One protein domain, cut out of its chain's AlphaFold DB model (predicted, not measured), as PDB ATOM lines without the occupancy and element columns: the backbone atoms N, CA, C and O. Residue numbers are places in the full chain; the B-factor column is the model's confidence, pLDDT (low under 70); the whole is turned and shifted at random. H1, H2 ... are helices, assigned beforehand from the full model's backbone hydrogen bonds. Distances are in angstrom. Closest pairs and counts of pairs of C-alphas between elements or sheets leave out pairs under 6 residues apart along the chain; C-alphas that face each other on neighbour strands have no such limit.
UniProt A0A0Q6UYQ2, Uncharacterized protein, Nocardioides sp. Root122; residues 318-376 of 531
ATOM      1  N   THR A 318     110.916 142.269 140.037       95.50
ATOM      2  CA  THR A 318     109.952 143.354 139.841       95.50
ATOM      3  C   THR A 318     108.700 143.093 140.666       95.50
ATOM      4  O   THR A 318     108.263 143.962 141.421       95.50
ATOM      5  N   GLY A 319     108.150 141.881 140.566       96.44
ATOM      6  CA  GLY A 319     107.000 141.464 141.357       96.44
ATOM      7  C   GLY A 319     107.265 141.513 142.860       96.44
ATOM      8  O   GLY A 319     106.421 141.993 143.616       96.44
ATOM      9  N   LEU A 320     108.454 141.073 143.289       96.31
ATOM     10  CA  LEU A 320     108.851 141.096 144.699       96.31
ATOM     11  C   LEU A 320     108.957 142.526 145.229       96.31
ATOM     12  O   LEU A 320     108.474 142.815 146.320       96.31
ATOM     13  N   TRP A 321     109.558 143.422 144.447       96.88
ATOM     14  CA  TRP A 321     109.666 144.830 144.808       96.88
ATOM     15  C   TRP A 321     108.294 145.490 144.957       96.88
ATOM     16  O   TRP A 321     108.058 146.163 145.955       96.88
ATOM     17  N   ILE A 322     107.372 145.264 144.018       97.31
ATOM     18  CA  ILE A 322     106.003 145.796 144.103       97.31
ATOM     19  C   ILE A 322     105.292 145.252 145.344       97.31
ATOM     20  O   ILE A 322     104.654 146.015 146.070       97.31
ATOM     21  N   TRP A 323     105.422 143.951 145.611       97.69
ATOM     22  CA  TRP A 323     104.860 143.349 146.815       97.69
ATOM     23  C   TRP A 323     105.406 144.021 148.075       97.69
ATOM     24  O   TRP A 323     104.627 144.521 148.884       97.69
ATOM     25  N   ASP A 324     106.727 144.103 148.229       96.88
ATOM     26  CA  ASP A 324     107.358 144.741 149.387       96.88
ATOM     27  C   ASP A 324     106.907 146.202 149.534       96.88
ATOM     28  O   ASP A 324     106.502 146.623 150.622       96.88
ATOM     29  N   ARG A 325     106.890 146.943 148.418       96.00
ATOM     30  CA  ARG A 325     106.502 148.352 148.361       96.00
ATOM     31  C   ARG A 325     105.130 148.614 148.952       96.00
ATOM     32  O   ARG A 325     104.985 149.550 149.737       96.00
ATOM     33  N   PHE A 326     104.144 147.806 148.590       97.19
ATOM     34  CA  PHE A 326     102.752 148.089 148.928       97.19
ATOM     35  C   PHE A 326     102.200 147.237 150.072       97.19
ATOM     36  O   PHE A 326     101.149 147.576 150.604       97.19
ATOM     37  N   THR A 327     102.873 146.157 150.478       95.75
ATOM     38  CA  THR A 327     102.338 145.234 151.497       95.75
ATOM     39  C   THR A 327     103.127 145.205 152.803       95.75
ATOM     40  O   THR A 327     102.595 144.747 153.812       95.75
ATOM     41  N   LYS A 328     104.373 145.705 152.831       91.56
ATOM     42  CA  LYS A 328     105.203 145.709 154.047       91.56
ATOM     43  C   LYS A 328     105.282 147.092 154.668       91.56
ATOM     44  O   LYS A 328     105.799 148.010 154.039       91.56
ATOM     45  N   THR A 329     104.846 147.233 155.914       89.38
ATOM     46  CA  THR A 329     104.889 148.498 156.666       89.38
ATOM     47  C   THR A 329     106.325 149.021 156.805       89.38
ATOM     48  O   THR A 329     106.637 150.105 156.311       89.38
ATOM     49  N   SER A 330     107.243 148.225 157.363       88.38
ATOM     50  CA  SER A 330     108.634 148.643 157.570       88.38
ATOM     51  C   SER A 330     109.529 148.359 156.360       88.38
ATOM     52  O   SER A 330     109.454 147.295 155.742       88.38
ATOM     53  N   LEU A 331     110.451 149.282 156.065       91.75
ATOM     54  CA  LEU A 331     111.543 149.050 155.107       91.75
ATOM     55  C   LEU A 331     112.522 147.966 155.600       91.75
ATOM     56  O   LEU A 331     113.287 147.401 154.815       91.75
ATOM     57  N   GLU A 332     112.524 147.652 156.899       88.19
ATOM     58  CA  GLU A 332     113.349 146.582 157.475       88.19
ATOM     59  C   GLU A 332     112.892 145.193 157.015       88.19
ATOM     60  O   GLU A 332     113.709 144.279 156.888       88.19
ATOM     61  N   ASP A 333     111.627 145.057 156.630       87.56
ATOM     62  CA  ASP A 333     111.071 143.787 156.174       87.56
ATOM     63  C   ASP A 333     111.259 143.567 154.667       87.56
ATOM     64  O   ASP A 333     111.053 142.461 154.162       87.56
ATOM     65  N   TRP A 334     111.641 144.601 153.912       94.19
ATOM     66  CA  TRP A 334     111.830 144.508 152.461       94.19
ATOM     67  C   TRP A 334     112.989 143.584 152.102       94.19
ATOM     68  O   TRP A 334     113.952 143.459 152.856       94.19
ATOM     69  N   ALA A 335     112.951 142.949 150.934       93.56
ATOM     70  CA  ALA A 335     114.112 142.247 150.407       93.56
ATOM     71  C   ALA A 335     115.218 143.241 150.010       93.56
ATOM     72  O   ALA A 335     114.958 144.373 149.603       93.56
ATOM     73  N   THR A 336     116.481 142.809 150.083       93.62
ATOM     74  CA  THR A 336     117.618 143.651 149.672       93.62
ATOM     75  C   THR A 336     117.525 144.059 148.198       93.62
ATOM     76  O   THR A 336     117.829 145.202 147.868       93.62
ATOM     77  N   SER A 337     117.063 143.161 147.322       93.94
ATOM     78  CA  SER A 337     116.812 143.466 145.907       93.94
ATOM     79  C   SER A 337     115.743 144.548 145.738       93.94
ATOM     80  O   SER A 337     115.945 145.469 144.955       93.94
ATOM     81  N   SER A 338     114.659 144.498 146.518       96.00
ATOM     82  CA  SER A 338     113.593 145.509 146.509       96.00
ATOM     83  C   SER A 338     114.097 146.889 146.933       96.00
ATOM     84  O   SER A 338     113.769 147.874 146.280       96.00
ATOM     85  N   LEU A 339     114.935 146.970 147.975       95.50
ATOM     86  CA  LEU A 339     115.534 148.236 148.426       95.50
ATOM     87  C   LEU A 339     116.440 148.860 147.358       95.50
ATOM     88  O   LEU A 339     116.324 150.047 147.066       95.50
ATOM     89  N   LEU A 340     117.327 148.058 146.760       94.12
ATOM     90  CA  LEU A 340     118.229 148.523 145.699       94.12
ATOM     91  C   LEU A 340     117.456 149.008 144.475       94.12
ATOM     92  O   LEU A 340     117.798 150.024 143.877       94.12
ATOM     93  N   ARG A 341     116.407 148.269 144.124       94.00
ATOM     94  CA  ARG A 341     115.551 148.547 142.982       94.00
ATOM     95  C   ARG A 341     114.730 149.828 143.181       94.00
ATOM     96  O   ARG A 341     114.671 150.653 142.274       94.00
ATOM     97  N   GLU A 342     114.166 150.024 144.370       95.25
ATOM     98  CA  GLU A 342     113.489 151.265 144.761       95.25
ATOM     99  C   GLU A 342     114.440 152.467 144.718       95.25
ATOM    100  O   GLU A 342     114.130 153.476 144.089       95.25
ATOM    101  N   TRP A 343     115.625 152.341 145.322       94.50
ATOM    102  CA  TRP A 343     116.636 153.400 145.329       94.50
ATOM    103  C   TRP A 343     117.112 153.780 143.918       94.50
ATOM    104  O   TRP A 343     117.316 154.958 143.632       94.50
ATOM    105  N   ALA A 344     117.239 152.805 143.013       91.56
ATOM    106  CA  ALA A 344     117.629 153.034 141.622       91.56
ATOM    107  C   ALA A 344     116.561 153.769 140.782       91.56
ATOM    108  O   ALA A 344     116.823 154.107 139.628       91.56
ATOM    109  N   GLY A 345     115.363 154.011 141.327       85.00
ATOM    110  CA  GLY A 345     114.320 154.802 140.671       85.00
ATOM    111  C   GLY A 345     113.545 154.079 139.563       85.00
ATOM    112  O   GLY A 345     112.846 154.748 138.810       85.00
ATOM    113  N   ASN A 346     113.658 152.743 139.466       70.25
ATOM    114  CA  ASN A 346     112.864 151.844 138.603       70.25
ATOM    115  C   ASN A 346     112.368 152.446 137.271       70.25
ATOM    116  O   ASN A 346     111.172 152.679 137.084       70.25
ATOM    117  N   SER A 347     113.263 152.620 136.300       64.62
ATOM    118  CA  SER A 347     112.893 153.107 134.961       64.62
ATOM    119  C   SER A 347     111.973 152.164 134.177       64.62
ATOM    120  O   SER A 347     111.274 152.609 133.268       64.62
ATOM    121  N   ASP A 348     111.966 150.875 134.521       82.75
ATOM    122  CA  ASP A 348     111.446 149.826 133.636       82.75
ATOM    123  C   ASP A 348     109.989 149.431 133.939       82.75
ATOM    124  O   ASP A 348     109.393 148.650 133.199       82.75
ATOM    125  N   VAL A 349     109.392 149.959 135.018       86.06
ATOM    126  CA  VAL A 349     108.016 149.632 135.428       86.06
ATOM    127  C   VAL A 349     107.115 150.854 135.288       86.06
ATOM    128  O   VAL A 349     107.217 151.828 136.032       86.06
ATOM    129  N   HIS A 350     106.171 150.782 134.354       88.38
ATOM    130  CA  HIS A 350     105.205 151.848 134.106       88.38
ATOM    131  C   HIS A 350     103.969 151.724 135.008       88.38
ATOM    132  O   HIS A 350     102.894 151.349 134.543       88.38
ATOM    133  N   LEU A 351     104.112 152.063 136.293       89.81
ATOM    134  CA  LEU A 351     102.962 152.212 137.195       89.81
ATOM    135  C   LEU A 351     102.285 153.574 137.004       89.81
ATOM    136  O   LEU A 351     102.941 154.581 136.714       89.81
ATOM    137  N   ASP A 352     100.974 153.626 137.230       90.44
ATOM    138  CA  ASP A 352     100.240 154.888 137.240       90.44
ATOM    139  C   ASP A 352     100.766 155.829 138.335       90.44
ATOM    140  O   ASP A 352     101.075 155.419 139.455       90.44
ATOM    141  N   ARG A 353     100.811 157.138 138.046       87.38
ATOM    142  CA  ARG A 353     101.313 158.152 138.995       87.38
ATOM    143  C   ARG A 353     100.595 158.102 140.347       87.38
ATOM    144  O   ARG A 353     101.217 158.344 141.372       87.38
ATOM    145  N   ARG A 354      99.297 157.782 140.355       88.56
ATOM    146  CA  ARG A 354      98.521 157.618 141.592       88.56
ATOM    147  C   ARG A 354      99.077 156.486 142.457       88.56
ATOM    148  O   ARG A 354      99.237 156.695 143.649       88.56
ATOM    149  N   VAL A 355      99.408 155.343 141.853       92.75
ATOM    150  CA  VAL A 355      99.972 154.172 142.544       92.75
ATOM    151  C   VAL A 355     101.340 154.509 143.132       92.75
ATOM    152  O   VAL A 355     101.629 154.169 144.274       92.75
ATOM    153  N   TRP A 356     102.167 155.249 142.386       89.62
ATOM    154  CA  TRP A 356     103.459 155.728 142.883       89.62
ATOM    155  C   TRP A 356     103.338 156.560 144.162       89.62
ATOM    156  O   TRP A 356     104.162 156.401 145.060       89.62
ATOM    157  N   LEU A 357     102.311 157.410 144.243       90.06
ATOM    158  CA  LEU A 357     102.079 158.324 145.363       90.06
ATOM    159  C   LEU A 357     101.460 157.657 146.599       90.06
ATOM    160  O   LEU A 357     101.436 158.289 147.647       90.06
ATOM    161  N   GLU A 358     100.993 156.406 146.513       92.44
ATOM    162  CA  GLU A 358     100.445 155.689 147.679       92.44
ATOM    163  C   GLU A 358     101.497 155.441 148.770       92.44
ATOM    164  O   GLU A 358     101.151 155.252 149.932       92.44
ATOM    165  N   ARG A 359     102.787 155.457 148.412       92.31
ATOM    166  CA  ARG A 359     103.888 155.382 149.370       92.31
ATOM    167  C   ARG A 359     105.032 156.284 148.941       92.31
ATOM    168  O   ARG A 359     105.611 156.097 147.875       92.31
ATOM    169  N   VAL A 360     105.417 157.216 149.801       90.38
ATOM    170  CA  VAL A 360     106.627 158.020 149.608       90.38
ATOM    171  C   VAL A 360     107.747 157.402 150.435       90.38
ATOM    172  O   VAL A 360     107.576 157.134 151.623       90.38
ATOM    173  N   CYS A 361     108.885 157.146 149.799       90.50
ATOM    174  CA  CYS A 361     110.079 156.647 150.465       90.50
ATOM    175  C   CYS A 361     111.185 157.692 150.368       90.50
ATOM    176  O   CYS A 361     111.406 158.269 149.303       90.50
ATOM    177  N   ASP A 362     111.884 157.911 151.475       89.75
ATOM    178  CA  ASP A 362     113.067 158.761 151.499       89.75
ATOM    179  C   ASP A 362     114.242 158.025 150.835       89.75
ATOM    180  O   ASP A 362     114.606 156.910 151.227       89.75
ATOM    181  N   SER A 363     114.820 158.635 149.800       89.62
ATOM    182  CA  SER A 363     115.922 158.047 149.037       89.62
ATOM    183  C   SER A 363     117.199 157.867 149.857       89.62
ATOM    184  O   SER A 363     117.938 156.918 149.599       89.62
ATOM    185  N   GLU A 364     117.471 158.748 150.826       87.94
ATOM    186  CA  GLU A 364     118.640 158.639 151.704       87.94
ATOM    187  C   GLU A 364     118.472 157.462 152.665       87.94
ATOM    188  O   GLU A 364     119.377 156.635 152.780       87.94
ATOM    189  N   VAL A 365     117.281 157.312 153.258       88.94
ATOM    190  CA  VAL A 365     116.955 156.170 154.130       88.94
ATOM    191  C   VAL A 365     117.069 154.851 153.362       88.94
ATOM    192  O   VAL A 365     117.695 153.903 153.836       88.94
ATOM    193  N   LEU A 366     116.518 154.783 152.146       93.25
ATOM    194  CA  LEU A 366     116.641 153.599 151.289       93.25
ATOM    195  C   LEU A 366     118.102 153.273 150.958       93.25
ATOM    196  O   LEU A 366     118.498 152.106 151.042       93.25
ATOM    197  N   ALA A 367     118.902 154.286 150.607       91.44
ATOM    198  CA  ALA A 367     120.320 154.123 150.301       91.44
ATOM    199  C   ALA A 367     121.092 153.590 151.512       91.44
ATOM    200  O   ALA A 367     121.839 152.616 151.390       91.44
ATOM    201  N   GLU A 368     120.880 154.185 152.688       89.56
ATOM    202  CA  GLU A 368     121.511 153.762 153.936       89.56
ATOM    203  C   GLU A 368     121.144 152.313 154.269       89.56
ATOM    204  O   GLU A 368     122.027 151.495 154.536       89.56
ATOM    205  N   MET A 369     119.862 151.950 154.190       90.12
ATOM    206  CA  MET A 369     119.405 150.590 154.478       90.12
ATOM    207  C   MET A 369     119.955 149.567 153.481       90.12
ATOM    208  O   MET A 369     120.420 148.499 153.892       90.12
ATOM    209  N   ALA A 370     119.942 149.883 152.184       91.69
ATOM    210  CA  ALA A 370     120.495 149.017 151.149       91.69
ATOM    211  C   ALA A 370     122.005 148.802 151.352       91.69
ATOM    212  O   ALA A 370     122.467 147.659 151.410       91.69
ATOM    213  N   LEU A 371     122.772 149.881 151.548       89.31
ATOM    214  CA  LEU A 371     124.214 149.822 151.799       89.31
ATOM    215  C   LEU A 371     124.534 149.105 153.114       89.31
ATOM    216  O   LEU A 371     125.441 148.274 153.157       89.31
ATOM    217  N   SER A 372     123.769 149.353 154.177       87.50
ATOM    218  CA  SER A 372     123.919 148.678 155.470       87.50
ATOM    219  C   SER A 372     123.742 147.168 155.326       87.50
ATOM    220  O   SER A 372     124.534 146.403 155.867       87.50
ATOM    221  N   ARG A 373     122.771 146.699 154.532       87.50
ATOM    222  CA  ARG A 373     122.573 145.260 154.279       87.50
ATOM    223  C   ARG A 373     123.640 144.640 153.387       87.50
ATOM    224  O   ARG A 373     123.971 143.476 153.582       87.50
ATOM    225  N   LEU A 374     124.168 145.392 152.424       87.25
ATOM    226  CA  LEU A 374     125.267 144.925 151.576       87.25
ATOM    227  C   LEU A 374     126.603 144.861 152.335       87.25
ATOM    228  O   LEU A 374     127.435 144.002 152.047       87.25
ATOM    229  N   THR A 375     126.812 145.760 153.303       84.06
ATOM    230  CA  THR A 375     128.068 145.892 154.066       84.06
ATOM    231  C   THR A 375     128.082 145.094 155.367       84.06
ATOM    232  O   THR A 375     129.137 144.577 155.747       84.06
ATOM    233  N   LYS A 376     126.934 144.927 156.043       76.94
ATOM    234  CA  LYS A 376     126.766 143.915 157.093       76.94
ATOM    235  C   LYS A 376     127.051 142.581 156.434       76.94
ATOM    236  O   LYS A 376     126.233 142.118 155.648       76.94
TER     237      LYS A 376
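AT A GLANCE: This is residues 318 to 376 of the 531 residues of an uncharacterized protein of Nocardioides sp. Root122 (UniProt A0A0Q6UYQ2). The longest helix, H4, lies side by side with H2, and H2 stands in the middle between H4 and H1, which crosses it nearly at a right angle. The short H3 lies away from this group, towards the end of the long axis opposite residue 376, joined to the others by the looping residues 344 to 352 and 358 to 362. The printed part has 59 residues with four named helices, H1, H2, H3 and H4 along the chain, and no named strand; the class is all helix. The whole is compact, with a radius of gyration of the C-alphas of 11.0 A, and its outline is elongated, with spans of 35 by 22 by 20 A.

IN THESE COORDINATES: Find C-alpha 363 at (115.922, 158.047, 149.037); from there H4, residues 363 to 375, runs 17.9 A to C-alpha 375 at (128.068, 145.892, 154.066). H2 is residues 336 to 343, 10.7 A long. Look at C-alpha 318 at (109.952, 143.354, 139.841) for the beginning of H1, residues 318 to 327, 14.0 A long. H3 is residues 353 to 357, 6.4 A.

HOW THE PARTS SIT: Start at H4, which touches H2; their closest C-alphas, of Leu 339 and Ala 370, are 5.7 A apart. The two run opposite ways at a shallow tilt of 29 degrees. Next, H2 touches H1, with the closest C-alphas, of Trp 321 and Ser 338, 4.3 A apart. Their lines are about perpendicular, at 82 degrees. H1 and H4 are apart, and H3 touches no helix. In H1, H2, H3 and H4 every O i to N i+4 pair is within hydrogen-bond range.

THE WHOLE: The two farthest C-alphas, of Arg 354 and Lys 376, are 35.0 A apart. The printed part has no cut and no long link; the link from H3 to H4 is tight. Mean pLDDT of the printed part is 90.4, and residue 347 is under 70.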